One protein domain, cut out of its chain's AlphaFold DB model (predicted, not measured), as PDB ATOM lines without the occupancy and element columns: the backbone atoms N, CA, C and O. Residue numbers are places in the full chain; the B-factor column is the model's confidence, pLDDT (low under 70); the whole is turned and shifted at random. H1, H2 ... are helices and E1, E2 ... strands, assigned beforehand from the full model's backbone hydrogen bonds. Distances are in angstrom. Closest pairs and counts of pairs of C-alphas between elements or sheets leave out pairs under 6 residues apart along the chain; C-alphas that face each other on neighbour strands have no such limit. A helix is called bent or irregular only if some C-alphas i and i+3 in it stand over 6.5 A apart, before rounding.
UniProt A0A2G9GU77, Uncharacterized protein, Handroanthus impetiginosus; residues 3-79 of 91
ATOM      1  N   PHE A   3       7.405  10.852  28.086       86.62
ATOM      2  CA  PHE A   3       7.260  12.156  27.442       86.62
ATOM      3  C   PHE A   3       8.536  12.598  26.733       86.62
ATOM      4  O   PHE A   3       9.640  12.236  27.158       86.62
ATOM      5  N   ASN A   4       8.369  13.421  25.689       85.06
ATOM      6  CA  ASN A   4       9.457  13.970  24.880       85.06
ATOM      7  C   ASN A   4      10.436  12.864  24.451       85.06
ATOM      8  O   ASN A   4      11.630  12.868  24.767       85.06
ATOM      9  N   CYS A   5       9.871  11.829  23.835       84.75
ATOM     10  CA  CYS A   5      10.603  10.642  23.431       84.75
ATOM     11  C   CYS A   5      11.210  10.802  22.036       84.75
ATOM     12  O   CYS A   5      10.604  11.383  21.143       84.75
ATOM     13  N   SER A   6      12.385  10.211  21.825       86.19
ATOM     14  CA  SER A   6      12.898   9.968  20.474       86.19
ATOM     15  C   SER A   6      12.047   8.918  19.752       86.19
ATOM     16  O   SER A   6      11.584   7.960  20.373       86.19
ATOM     17  N   GLU A   7      11.921   9.035  18.430       85.06
ATOM     18  CA  GLU A   7      11.255   8.048  17.564       85.06
ATOM     19  C   GLU A   7      11.843   6.635  17.692       85.06
ATOM     20  O   GLU A   7      11.144   5.647  17.485       85.06
ATOM     21  N   ASN A   8      13.092   6.509  18.152       81.38
ATOM     22  CA  ASN A   8      13.717   5.218  18.449       81.38
ATOM     23  C   ASN A   8      12.941   4.389  19.495       81.38
ATOM     24  O   ASN A   8      13.129   3.174  19.583       81.38
ATOM     25  N   ILE A   9      12.076   5.021  20.303       79.25
ATOM     26  CA  ILE A   9      11.219   4.331  21.276       79.25
ATOM     27  C   ILE A   9      10.101   3.515  20.599       79.25
ATOM     28  O   ILE A   9       9.600   2.574  21.210       79.25
ATOM     29  N   LEU A  10       9.734   3.833  19.347       76.81
ATOM     30  CA  LEU A  10       8.638   3.193  18.598       76.81
ATOM     31  C   LEU A  10       8.893   1.709  18.296       76.81
ATOM     32  O   LEU A  10       7.969   0.973  17.973       76.81
ATOM     33  N   LEU A  11      10.139   1.253  18.450       74.62
ATOM     34  CA  LEU A  11      10.513  -0.161  18.358       74.62
ATOM     35  C   LEU A  11      10.090  -0.977  19.596       74.62
ATOM     36  O   LEU A  11      10.254  -2.194  19.624       74.62
ATOM     37  N   SER A  12       9.586  -0.316  20.641       72.81
ATOM     38  CA  SER A  12       9.032  -0.952  21.839       72.81
ATOM     39  C   SER A  12       7.503  -1.017  21.739       72.81
ATOM     40  O   SER A  12       6.907  -0.096  21.183       72.81
ATOM     41  N   PRO A  13       6.837  -2.048  22.297       78.00
ATOM     42  CA  PRO A  13       5.382  -2.194  22.238       78.00
ATOM     43  C   PRO A  13       4.696  -1.218  23.211       78.00
ATOM     44  O   PRO A  13       4.170  -1.596  24.257       78.00
ATOM     45  N   LEU A  14       4.763   0.068  22.877       86.31
ATOM     46  CA  LEU A  14       4.209   1.189  23.621       86.31
ATOM     47  C   LEU A  14       2.951   1.701  22.925       86.31
ATOM     48  O   LEU A  14       2.849   1.693  21.701       86.31
ATOM     49  N   ASN A  15       2.016   2.229  23.708       88.38
ATOM     50  CA  ASN A  15       0.870   2.940  23.172       88.38
ATOM     51  C   ASN A  15       1.200   4.435  23.032       88.38
ATOM     52  O   ASN A  15       1.137   5.182  24.014       88.38
ATOM     53  N   CYS A  16       1.553   4.847  21.813       89.25
ATOM     54  CA  CYS A  16       1.807   6.239  21.427       89.25
ATOM     55  C   CYS A  16       0.659   6.845  20.591       89.25
ATOM     56  O   CYS A  16       0.861   7.846  19.904       89.25
ATOM     57  N   SER A  17      -0.533   6.228  20.588       88.56
ATOM     58  CA  SER A  17      -1.680   6.732  19.822       88.56
ATOM     59  C   SER A  17      -2.175   8.082  20.357       88.56
ATOM     60  O   SER A  17      -1.913   8.457  21.507       88.56
ATOM     61  N   SER A  18      -2.958   8.794  19.542       88.00
ATOM     62  CA  SER A  18      -3.649  10.027  19.949       88.00
ATOM     63  C   SER A  18      -4.620   9.816  21.118       88.00
ATOM     64  O   SER A  18      -4.874  10.741  21.876       88.00
ATOM     65  N   THR A  19      -5.125   8.594  21.299       88.38
ATOM     66  CA  THR A  19      -6.054   8.214  22.375       88.38
ATOM     67  C   THR A  19      -5.362   7.678  23.628       88.38
ATOM     68  O   THR A  19      -6.032   7.326  24.599       88.38
ATOM     69  N   SER A  20      -4.029   7.596  23.625       89.50
ATOM     70  CA  SER A  20      -3.266   7.054  24.745       89.50
ATOM     71  C   SER A  20      -3.411   7.908  26.018       89.50
ATOM     72  O   SER A  20      -3.561   9.131  25.932       89.50
ATOM     73  N   PRO A  21      -3.275   7.314  27.221       90.88
ATOM     74  CA  PRO A  21      -3.247   8.064  28.482       90.88
ATOM     75  C   PRO A  21      -2.223   9.208  28.502       90.88
ATOM     76  O   PRO A  21      -2.444  10.232  29.138       90.88
ATOM     77  N   CYS A  22      -1.118   9.063  27.766       91.31
ATOM     78  CA  CYS A  22      -0.100  10.107  27.643       91.31
ATOM     79  C   CYS A  22      -0.671  11.402  27.045       91.31
ATOM     80  O   CYS A  22      -0.422  12.484  27.570       91.31
ATOM     81  N   ARG A  23      -1.490  11.284  25.991       90.56
ATOM     82  CA  ARG A  23      -2.141  12.428  25.338       90.56
ATOM     83  C   ARG A  23      -3.215  13.058  26.213       90.56
ATOM     84  O   ARG A  23      -3.268  14.276  26.323       90.56
ATOM     85  N   GLN A  24      -3.994  12.243  26.925       90.38
ATOM     86  CA  GLN A  24      -4.969  12.754  27.893       90.38
ATOM     87  C   GLN A  24      -4.293  13.586  28.994       90.38
ATOM     88  O   GLN A  24      -4.788  14.651  29.361       90.38
ATOM     89  N   PHE A  25      -3.136  13.130  29.485       90.56
ATOM     90  CA  PHE A  25      -2.334  13.862  30.463       90.56
ATOM     91  C   PHE A  25      -1.788  15.181  29.909       90.56
ATOM     92  O   PHE A  25      -1.882  16.208  30.568       90.56
ATOM     93  N   GLU A  26      -1.224  15.169  28.703       90.56
ATOM     94  CA  GLU A  26      -0.680  16.356  28.030       90.56
ATOM     95  C   GLU A  26      -1.725  17.467  27.826       90.56
ATOM     96  O   GLU A  26      -1.416  18.660  27.938       90.56
ATOM     97  N   GLU A  27      -2.967  17.082  27.530       88.50
ATOM     98  CA  GLU A  27      -4.067  18.020  27.324       88.50
ATOM     99  C   GLU A  27      -4.596  18.597  28.638       88.50
ATOM    100  O   GLU A  27      -4.782  19.815  28.728       88.50
ATOM    101  N   LYS A  28      -4.819  17.742  29.646       89.06
ATOM    102  CA  LYS A  28      -5.578  18.092  30.858       89.06
ATOM    103  C   LYS A  28      -4.718  18.425  32.079       89.06
ATOM    104  O   LYS A  28      -5.120  19.257  32.885       89.06
ATOM    105  N   ALA A  29      -3.533  17.829  32.230       87.69
ATOM    106  CA  ALA A  29      -2.659  18.119  33.366       87.69
ATOM    107  C   ALA A  29      -1.783  19.349  33.107       87.69
ATOM    108  O   ALA A  29      -1.098  19.454  32.087       87.69
ATOM    109  N   ALA A  30      -1.703  20.243  34.096       85.56
ATOM    110  CA  ALA A  30      -0.822  21.411  34.046       85.56
ATOM    111  C   ALA A  30       0.656  21.023  33.844       85.56
ATOM    112  O   ALA A  30       1.395  21.703  33.134       85.56
ATOM    113  N   GLN A  31       1.084  19.895  34.417       82.50
ATOM    114  CA  GLN A  31       2.444  19.369  34.283       82.50
ATOM    115  C   GLN A  31       2.721  18.802  32.880       82.50
ATOM    116  O   GLN A  31       3.876  18.709  32.470       82.50
ATOM    117  N   GLY A  32       1.675  18.431  32.134       81.62
ATOM    118  CA  GLY A  32       1.774  17.885  30.780       81.62
ATOM    119  C   GLY A  32       2.059  18.936  29.704       81.62
ATOM    120  O   GLY A  32       2.562  18.594  28.635       81.62
ATOM    121  N   VAL A  33       1.815  20.221  29.996       84.00
ATOM    122  CA  VAL A  33       1.936  21.333  29.033       84.00
ATOM    123  C   VAL A  33       3.329  21.418  28.408       84.00
ATOM    124  O   VAL A  33       3.450  21.679  27.214       84.00
ATOM    125  N   GLY A  34       4.383  21.144  29.183       81.06
ATOM    126  CA  GLY A  34       5.769  21.192  28.700       81.06
ATOM    127  C   GLY A  34       6.112  20.128  27.654       81.06
ATOM    128  O   GLY A  34       7.141  20.228  26.997       81.06
ATOM    129  N   CYS A  35       5.256  19.120  27.482       80.81
ATOM    130  CA  CYS A  35       5.440  18.045  26.510       80.81
ATOM    131  C   CYS A  35       4.495  18.183  25.307       80.81
ATOM    132  O   CYS A  35       4.420  17.262  24.488       80.81
ATOM    133  N   ARG A  36       3.792  19.322  25.187       85.88
ATOM    134  CA  ARG A  36       2.818  19.544  24.120       85.88
ATOM    135  C   ARG A  36       3.430  19.427  22.732       85.88
ATOM    136  O   ARG A  36       4.510  19.955  22.484       85.88
ATOM    137  N   ASN A  37       2.719  18.765  21.821       84.75
ATOM    138  CA  ASN A  37       3.133  18.545  20.427       84.75
ATOM    139  C   ASN A  37       4.433  17.732  20.262       84.75
ATOM    140  O   ASN A  37       5.011  17.714  19.178       84.75
ATOM    141  N   THR A  38       4.891  17.034  21.303       88.19
ATOM    142  CA  THR A  38       6.025  16.097  21.210       88.19
ATOM    143  C   THR A  38       5.539  14.650  21.116       88.19
ATOM    144  O   THR A  38       4.340  14.369  21.239       88.19
ATOM    145  N   LEU A  39       6.450  13.703  20.870       88.81
ATOM    146  CA  LEU A  39       6.131  12.278  20.935       88.81
ATOM    147  C   LEU A  39       5.871  11.869  22.395       88.81
ATOM    148  O   LEU A  39       6.750  11.981  23.254       88.81
ATOM    149  N   CYS A  40       4.660  11.369  22.646       89.81
ATOM    150  CA  CYS A  40       4.158  10.946  23.951       89.81
ATOM    151  C   CYS A  40       3.724   9.480  23.855       89.81
ATOM    152  O   CYS A  40       2.962   9.119  22.957       89.81
ATOM    153  N   CYS A  41       4.191   8.638  24.773       89.62
ATOM    154  CA  CYS A  41       3.874   7.214  24.795       89.62
ATOM    155  C   CYS A  41       3.465   6.750  26.196       89.62
ATOM    156  O   CYS A  41       3.835   7.308  27.228       89.62
ATOM    157  N   SER A  42       2.707   5.668  26.269       89.62
ATOM    158  CA  SER A  42       2.272   5.062  27.522       89.62
ATOM    159  C   SER A  42       2.405   3.549  27.466       89.62
ATOM    160  O   SER A  42       2.448   2.947  26.397       89.62
ATOM    161  N   PHE A  43       2.498   2.936  28.638       85.81
ATOM    162  CA  PHE A  43       2.465   1.492  28.802       85.81
ATOM    163  C   PHE A  43       1.718   1.180  30.094       85.81
ATOM    164  O   PHE A  43       1.749   1.977  31.037       85.81
ATOM    165  N   LEU A  44       1.043   0.034  30.118       82.00
ATOM    166  CA  LEU A  44       0.338  -0.481  31.288       82.00
ATOM    167  C   LEU A  44       1.160  -1.595  31.939       82.00
ATOM    168  O   LEU A  44       1.965  -2.250  31.271       82.00
ATOM    169  N   LYS A  45       0.943  -1.818  33.239       72.75
ATOM    170  CA  LYS A  45       1.653  -2.841  34.025       72.75
ATOM    171  C   LYS A  45       1.526  -4.260  33.448       72.75
ATOM    172  O   LYS A  45       2.475  -5.027  33.537       72.75
ATOM    173  N   ASP A  46       0.403  -4.554  32.791       69.19
ATOM    174  CA  ASP A  46       0.104  -5.863  32.196       69.19
ATOM    175  C   ASP A  46       0.428  -5.913  30.688       69.19
ATOM    176  O   ASP A  46       0.054  -6.852  29.987       69.19
ATOM    177  N   SER A  47       1.113  -4.893  30.156       68.12
ATOM    178  CA  SER A  47       1.580  -4.917  28.768       68.12
ATOM    179  C   SER A  47       2.677  -5.968  28.568       68.12
ATOM    180  O   SER A  47       3.408  -6.322  29.493       68.12
ATOM    181  N   SER A  48       2.848  -6.442  27.329       62.72
ATOM    182  CA  SER A  48       3.867  -7.442  26.959       62.72
ATOM    183  C   SER A  48       5.318  -6.989  27.202       62.72
ATOM    184  O   SER A  48       6.249  -7.782  27.029       62.72
ATOM    185  N   MET A  49       5.530  -5.743  27.652       61.34
ATOM    186  CA  MET A  49       6.795  -5.224  28.172       61.34
ATOM    187  C   MET A  49       7.183  -5.898  29.495       61.34
ATOM    188  O   MET A  49       7.231  -5.295  30.561       61.34
ATOM    189  N   THR A  50       7.570  -7.166  29.411       53.53
ATOM    190  CA  THR A  50       8.101  -7.966  30.525       53.53
ATOM    191  C   THR A  50       9.519  -7.556  30.960       53.53
ATOM    192  O   THR A  50      10.086  -8.144  31.885       53.53
ATOM    193  N   SER A  51      10.128  -6.532  30.346       51.94
ATOM    194  CA  SER A  51      11.532  -6.173  30.575       51.94
ATOM    195  C   SER A  51      11.719  -4.890  31.394       51.94
ATOM    196  O   SER A  51      11.824  -3.771  30.907       51.94
ATOM    197  N   ARG A  52      11.811  -5.129  32.705       53.62
ATOM    198  CA  ARG A  52      12.659  -4.472  33.713       53.62
ATOM    199  C   ARG A  52      13.585  -3.371  33.155       53.62
ATOM    200  O   ARG A  52      14.589  -3.695  32.522       53.62
ATOM    201  N   ARG A  53      13.321  -2.118  33.555       55.12
ATOM    202  CA  ARG A  53      14.200  -0.918  33.608       55.12
ATOM    203  C   ARG A  53      13.660   0.241  32.768       55.12
ATOM    204  O   ARG A  53      13.760   0.249  31.544       55.12
ATOM    205  N   ILE A  54      13.228   1.291  33.460       58.81
ATOM    206  CA  ILE A  54      13.151   2.635  32.890       58.81
ATOM    207  C   ILE A  54      14.599   3.111  32.698       58.81
ATOM    208  O   ILE A  54      15.287   3.426  33.665       58.81
ATOM    209  N   ARG A  55      15.111   3.064  31.464       62.41
ATOM    210  CA  ARG A  55      16.472   3.521  31.140       62.41
ATOM    211  C   ARG A  55      16.438   4.991  30.747       62.41
ATOM    212  O   ARG A  55      15.944   5.309  29.668       62.41
ATOM    213  N   VAL A  56      17.039   5.845  31.567       61.97
ATOM    214  CA  VAL A  56      17.377   7.215  31.174       61.97
ATOM    215  C   VAL A  56      18.624   7.134  30.294       61.97
ATOM    216  O   VAL A  56      19.708   6.815  30.775       61.97
ATOM    217  N   ARG A  57      18.462   7.315  28.981       70.38
ATOM    218  CA  ARG A  57      19.565   7.318  28.008       70.38
ATOM    219  C   ARG A  57      19.342   8.388  26.949       70.38
ATOM    220  O   ARG A  57      18.196   8.708  26.632       70.38
ATOM    221  N   VAL A  58      20.430   8.870  26.356       67.44
ATOM    222  CA  VAL A  58      20.375   9.689  25.136       67.44
ATOM    223  C   VAL A  58      19.689   8.865  24.036       67.44
ATOM    224  O   VAL A  58      20.021   7.697  23.839       67.44
ATOM    225  N   GLY A  59      18.668   9.437  23.390       73.44
ATOM    226  CA  GLY A  59      17.800   8.723  22.440       73.44
ATOM    227  C   GLY A  59      16.632   7.945  23.072       73.44
ATOM    228  O   GLY A  59      16.008   7.134  22.392       73.44
ATOM    229  N   GLY A  60      16.355   8.144  24.366       79.62
ATOM    230  CA  GLY A  60      15.154   7.663  25.060       79.62
ATOM    231  C   GLY A  60      14.101   8.760  25.248       79.62
ATOM    232  O   GLY A  60      13.958   9.640  24.403       79.62
ATOM    233  N   CYS A  61      13.370   8.700  26.361       81.94
ATOM    234  CA  CYS A  61      12.462   9.766  26.789       81.94
ATOM    235  C   CYS A  61      13.151  10.629  27.844       81.94
ATOM    236  O   CYS A  61      13.903  10.109  28.673       81.94
ATOM    237  N   THR A  62      12.915  11.939  27.815       81.00
ATOM    238  CA  THR A  62      13.564  12.864  28.758       81.00
ATOM    239  C   THR A  62      12.793  13.007  30.064       81.00
ATOM    240  O   THR A  62      13.366  13.439  31.059       81.00
ATOM    241  N   ALA A  63      11.506  12.654  30.076       81.50
ATOM    242  CA  ALA A  63      10.657  12.742  31.253       81.50
ATOM    243  C   ALA A  63       9.688  11.558  31.346       81.50
ATOM    244  O   ALA A  63       9.290  10.946  30.350       81.50
ATOM    245  N   TYR A  64       9.313  11.244  32.582       86.12
ATOM    246  CA  TYR A  64       8.487  10.101  32.941       86.12
ATOM    247  C   TYR A  64       7.469  10.547  33.984       86.12
ATOM    248  O   TYR A  64       7.815  11.285  34.902       86.12
ATOM    249  N   THR A  65       6.236  10.061  33.867       89.31
ATOM    250  CA  THR A  65       5.251  10.171  34.949       89.31
ATOM    251  C   THR A  65       4.529   8.844  35.104       89.31
ATOM    252  O   THR A  65       4.252   8.157  34.115       89.31
ATOM    253  N   SER A  66       4.249   8.451  36.338       88.62
ATOM    254  CA  SER A  66       3.622   7.174  36.665       88.62
ATOM    255  C   SER A  66       2.345   7.396  37.461       88.62
ATOM    256  O   SER A  66       2.284   8.242  38.351       88.62
ATOM    257  N   VAL A  67       1.327   6.621  37.104       90.56
ATOM    258  CA  VAL A  67       0.023   6.593  37.762       90.56
ATOM    259  C   VAL A  67      -0.142   5.187  38.312       90.56
ATOM    260  O   VAL A  67       0.099   4.215  37.589       90.56
ATOM    261  N   VAL A  68      -0.471   5.082  39.593       90.25
ATOM    262  CA  VAL A  68      -0.771   3.801  40.240       90.25
ATOM    263  C   VAL A  68      -2.233   3.451  39.993       90.25
ATOM    264  O   VAL A  68      -3.037   4.342  39.763       90.25
ATOM    265  N   ASP A  69      -2.585   2.166  39.978       87.31
ATOM    266  CA  ASP A  69      -3.985   1.708  39.895       87.31
ATOM    267  C   ASP A  69      -4.848   2.433  38.841       87.31
ATOM    268  O   ASP A  69      -6.028   2.708  39.056       87.31
ATOM    269  N   PHE A  70      -4.238   2.745  37.693       87.31
ATOM    270  CA  PHE A  70      -4.880   3.476  36.606       87.31
ATOM    271  C   PHE A  70      -6.139   2.747  36.123       87.31
ATOM    272  O   PHE A  70      -6.094   1.553  35.814       87.31
ATOM    273  N   LYS A  71      -7.249   3.485  36.013       87.69
ATOM    274  CA  LYS A  71      -8.519   3.003  35.461       87.69
ATOM    275  C   LYS A  71      -8.894   3.822  34.237       87.69
ATOM    276  O   LYS A  71      -8.857   5.051  34.264       87.69
ATOM    277  N   GLU A  72      -9.287   3.137  33.170       85.00
ATOM    278  CA  GLU A  72      -9.789   3.805  31.972       85.00
ATOM    279  C   GLU A  72     -11.052   4.619  32.293       85.00
ATOM    280  O   GLU A  72     -11.901   4.197  33.076       85.00
ATOM    281  N   GLY A  73     -11.159   5.811  31.700       85.06
ATOM    282  CA  GLY A  73     -12.290   6.723  31.902       85.06
ATOM    283  C   GLY A  73     -12.193   7.627  33.136       85.06
ATOM    284  O   GLY A  73     -13.003   8.540  33.267       85.06
ATOM    285  N   GLN A  74     -11.203   7.431  34.010       89.25
ATOM    286  CA  GLN A  74     -10.968   8.326  35.143       89.25
ATOM    287  C   GLN A  74     -10.422   9.684  34.673       89.25
ATOM    288  O   GLN A  74      -9.571   9.739  33.779       89.25
ATOM    289  N   SER A  75     -10.897  10.774  35.285       90.00
ATOM    290  CA  SER A  75     -10.395  12.125  35.013       90.00
ATOM    291  C   SER A  75      -8.916  12.244  35.409       90.00
ATOM    292  O   SER A  75      -8.463  11.558  36.325       90.00
ATOM    293  N   VAL A  76      -8.152  13.087  34.709       90.44
ATOM    294  CA  VAL A  76      -6.700  13.240  34.948       90.44
ATOM    295  C   VAL A  76      -6.431  13.860  36.322       90.44
ATOM    296  O   VAL A  76      -5.398  13.607  36.945       90.44
ATOM    297  N   GLU A  77      -7.385  14.648  36.800       89.25
ATOM    298  CA  GLU A  77      -7.413  15.296  38.102       89.25
ATOM    299  C   GLU A  77      -7.503  14.276  39.244       89.25
ATOM    300  O   GLU A  77      -6.916  14.490  40.303       89.25
ATOM    301  N   ASP A  78      -8.161  13.139  39.006       90.88
ATOM    302  CA  ASP A  78      -8.333  12.075  39.997       90.88
ATOM    303  C   ASP A  78      -7.223  11.014  39.943       90.88
ATOM    304  O   ASP A  78      -7.237  10.063  40.730       90.88
ATOM    305  N   TRP A  79      -6.283  11.108  38.999       92.12
ATOM    306  CA  TRP A  79      -5.247  10.092  38.840       92.12
ATOM    307  C   TRP A  79      -4.313  10.052  40.055       92.12
ATOM    308  O   TRP A  79      -3.697  11.062  40.404       92.12
TER     309      TRP A  79
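AT A GLANCE: This is residues 3 to 79 of the 91 residues of an uncharacterized protein of Handroanthus impetiginosus (UniProt A0A2G9GU77). Little regular structure: mostly loops, with a small two-stranded sheet, E1 and E2, between helix H1 and a corner of helices H2 and H3. The 77 printed residues include, in order, E1, H1, H2, H3, E2; the class is mixed, with 26 residues in named elements. The antiparallel sheet belongs to a compact whole, radius of gyration of the C-alphas 12.2 A, spans 30 by 27 by 19 A.

IN THESE COORDINATES: E1, residues 3 to 5, begins at C-alpha 3 (7.260, 12.156, 27.442). H1 is residues 7 to 11, H2 21 to 28, 10.6 A long, and H3 30 to 35, 10.4 A. H3 is only just irregular: C-alphas 31 and 34 are 6.7 A apart. E2, residues 61 to 64, ends at C-alpha 64 (8.487, 10.101, 32.941).

HOW THE PARTS SIT: E1 and E2 are antiparallel at 160 degrees; N 3 and O 63, 2.9 A, are within hydrogen-bond range. H2 and H3 touch only at the corner, closest C-alphas Glu 26 and Gly 32, 4.0 A, at a steep tilt of 65 degrees, opposite ways. H1 and H3 are apart. Every O i to N i+4 pair is within range in H2, 0 of 1 in H1 and 0 of 2 in H3; O i to N i+3 gives 1 of 2 and 2 of 3.

THE WHOLE: The farthest C-alphas, Val 58 and Gly 73, are 33.5 A apart. The printed part has no cut; the link H3 to E2 is long. Residues 46 to 56 and 58 have pLDDT under 70.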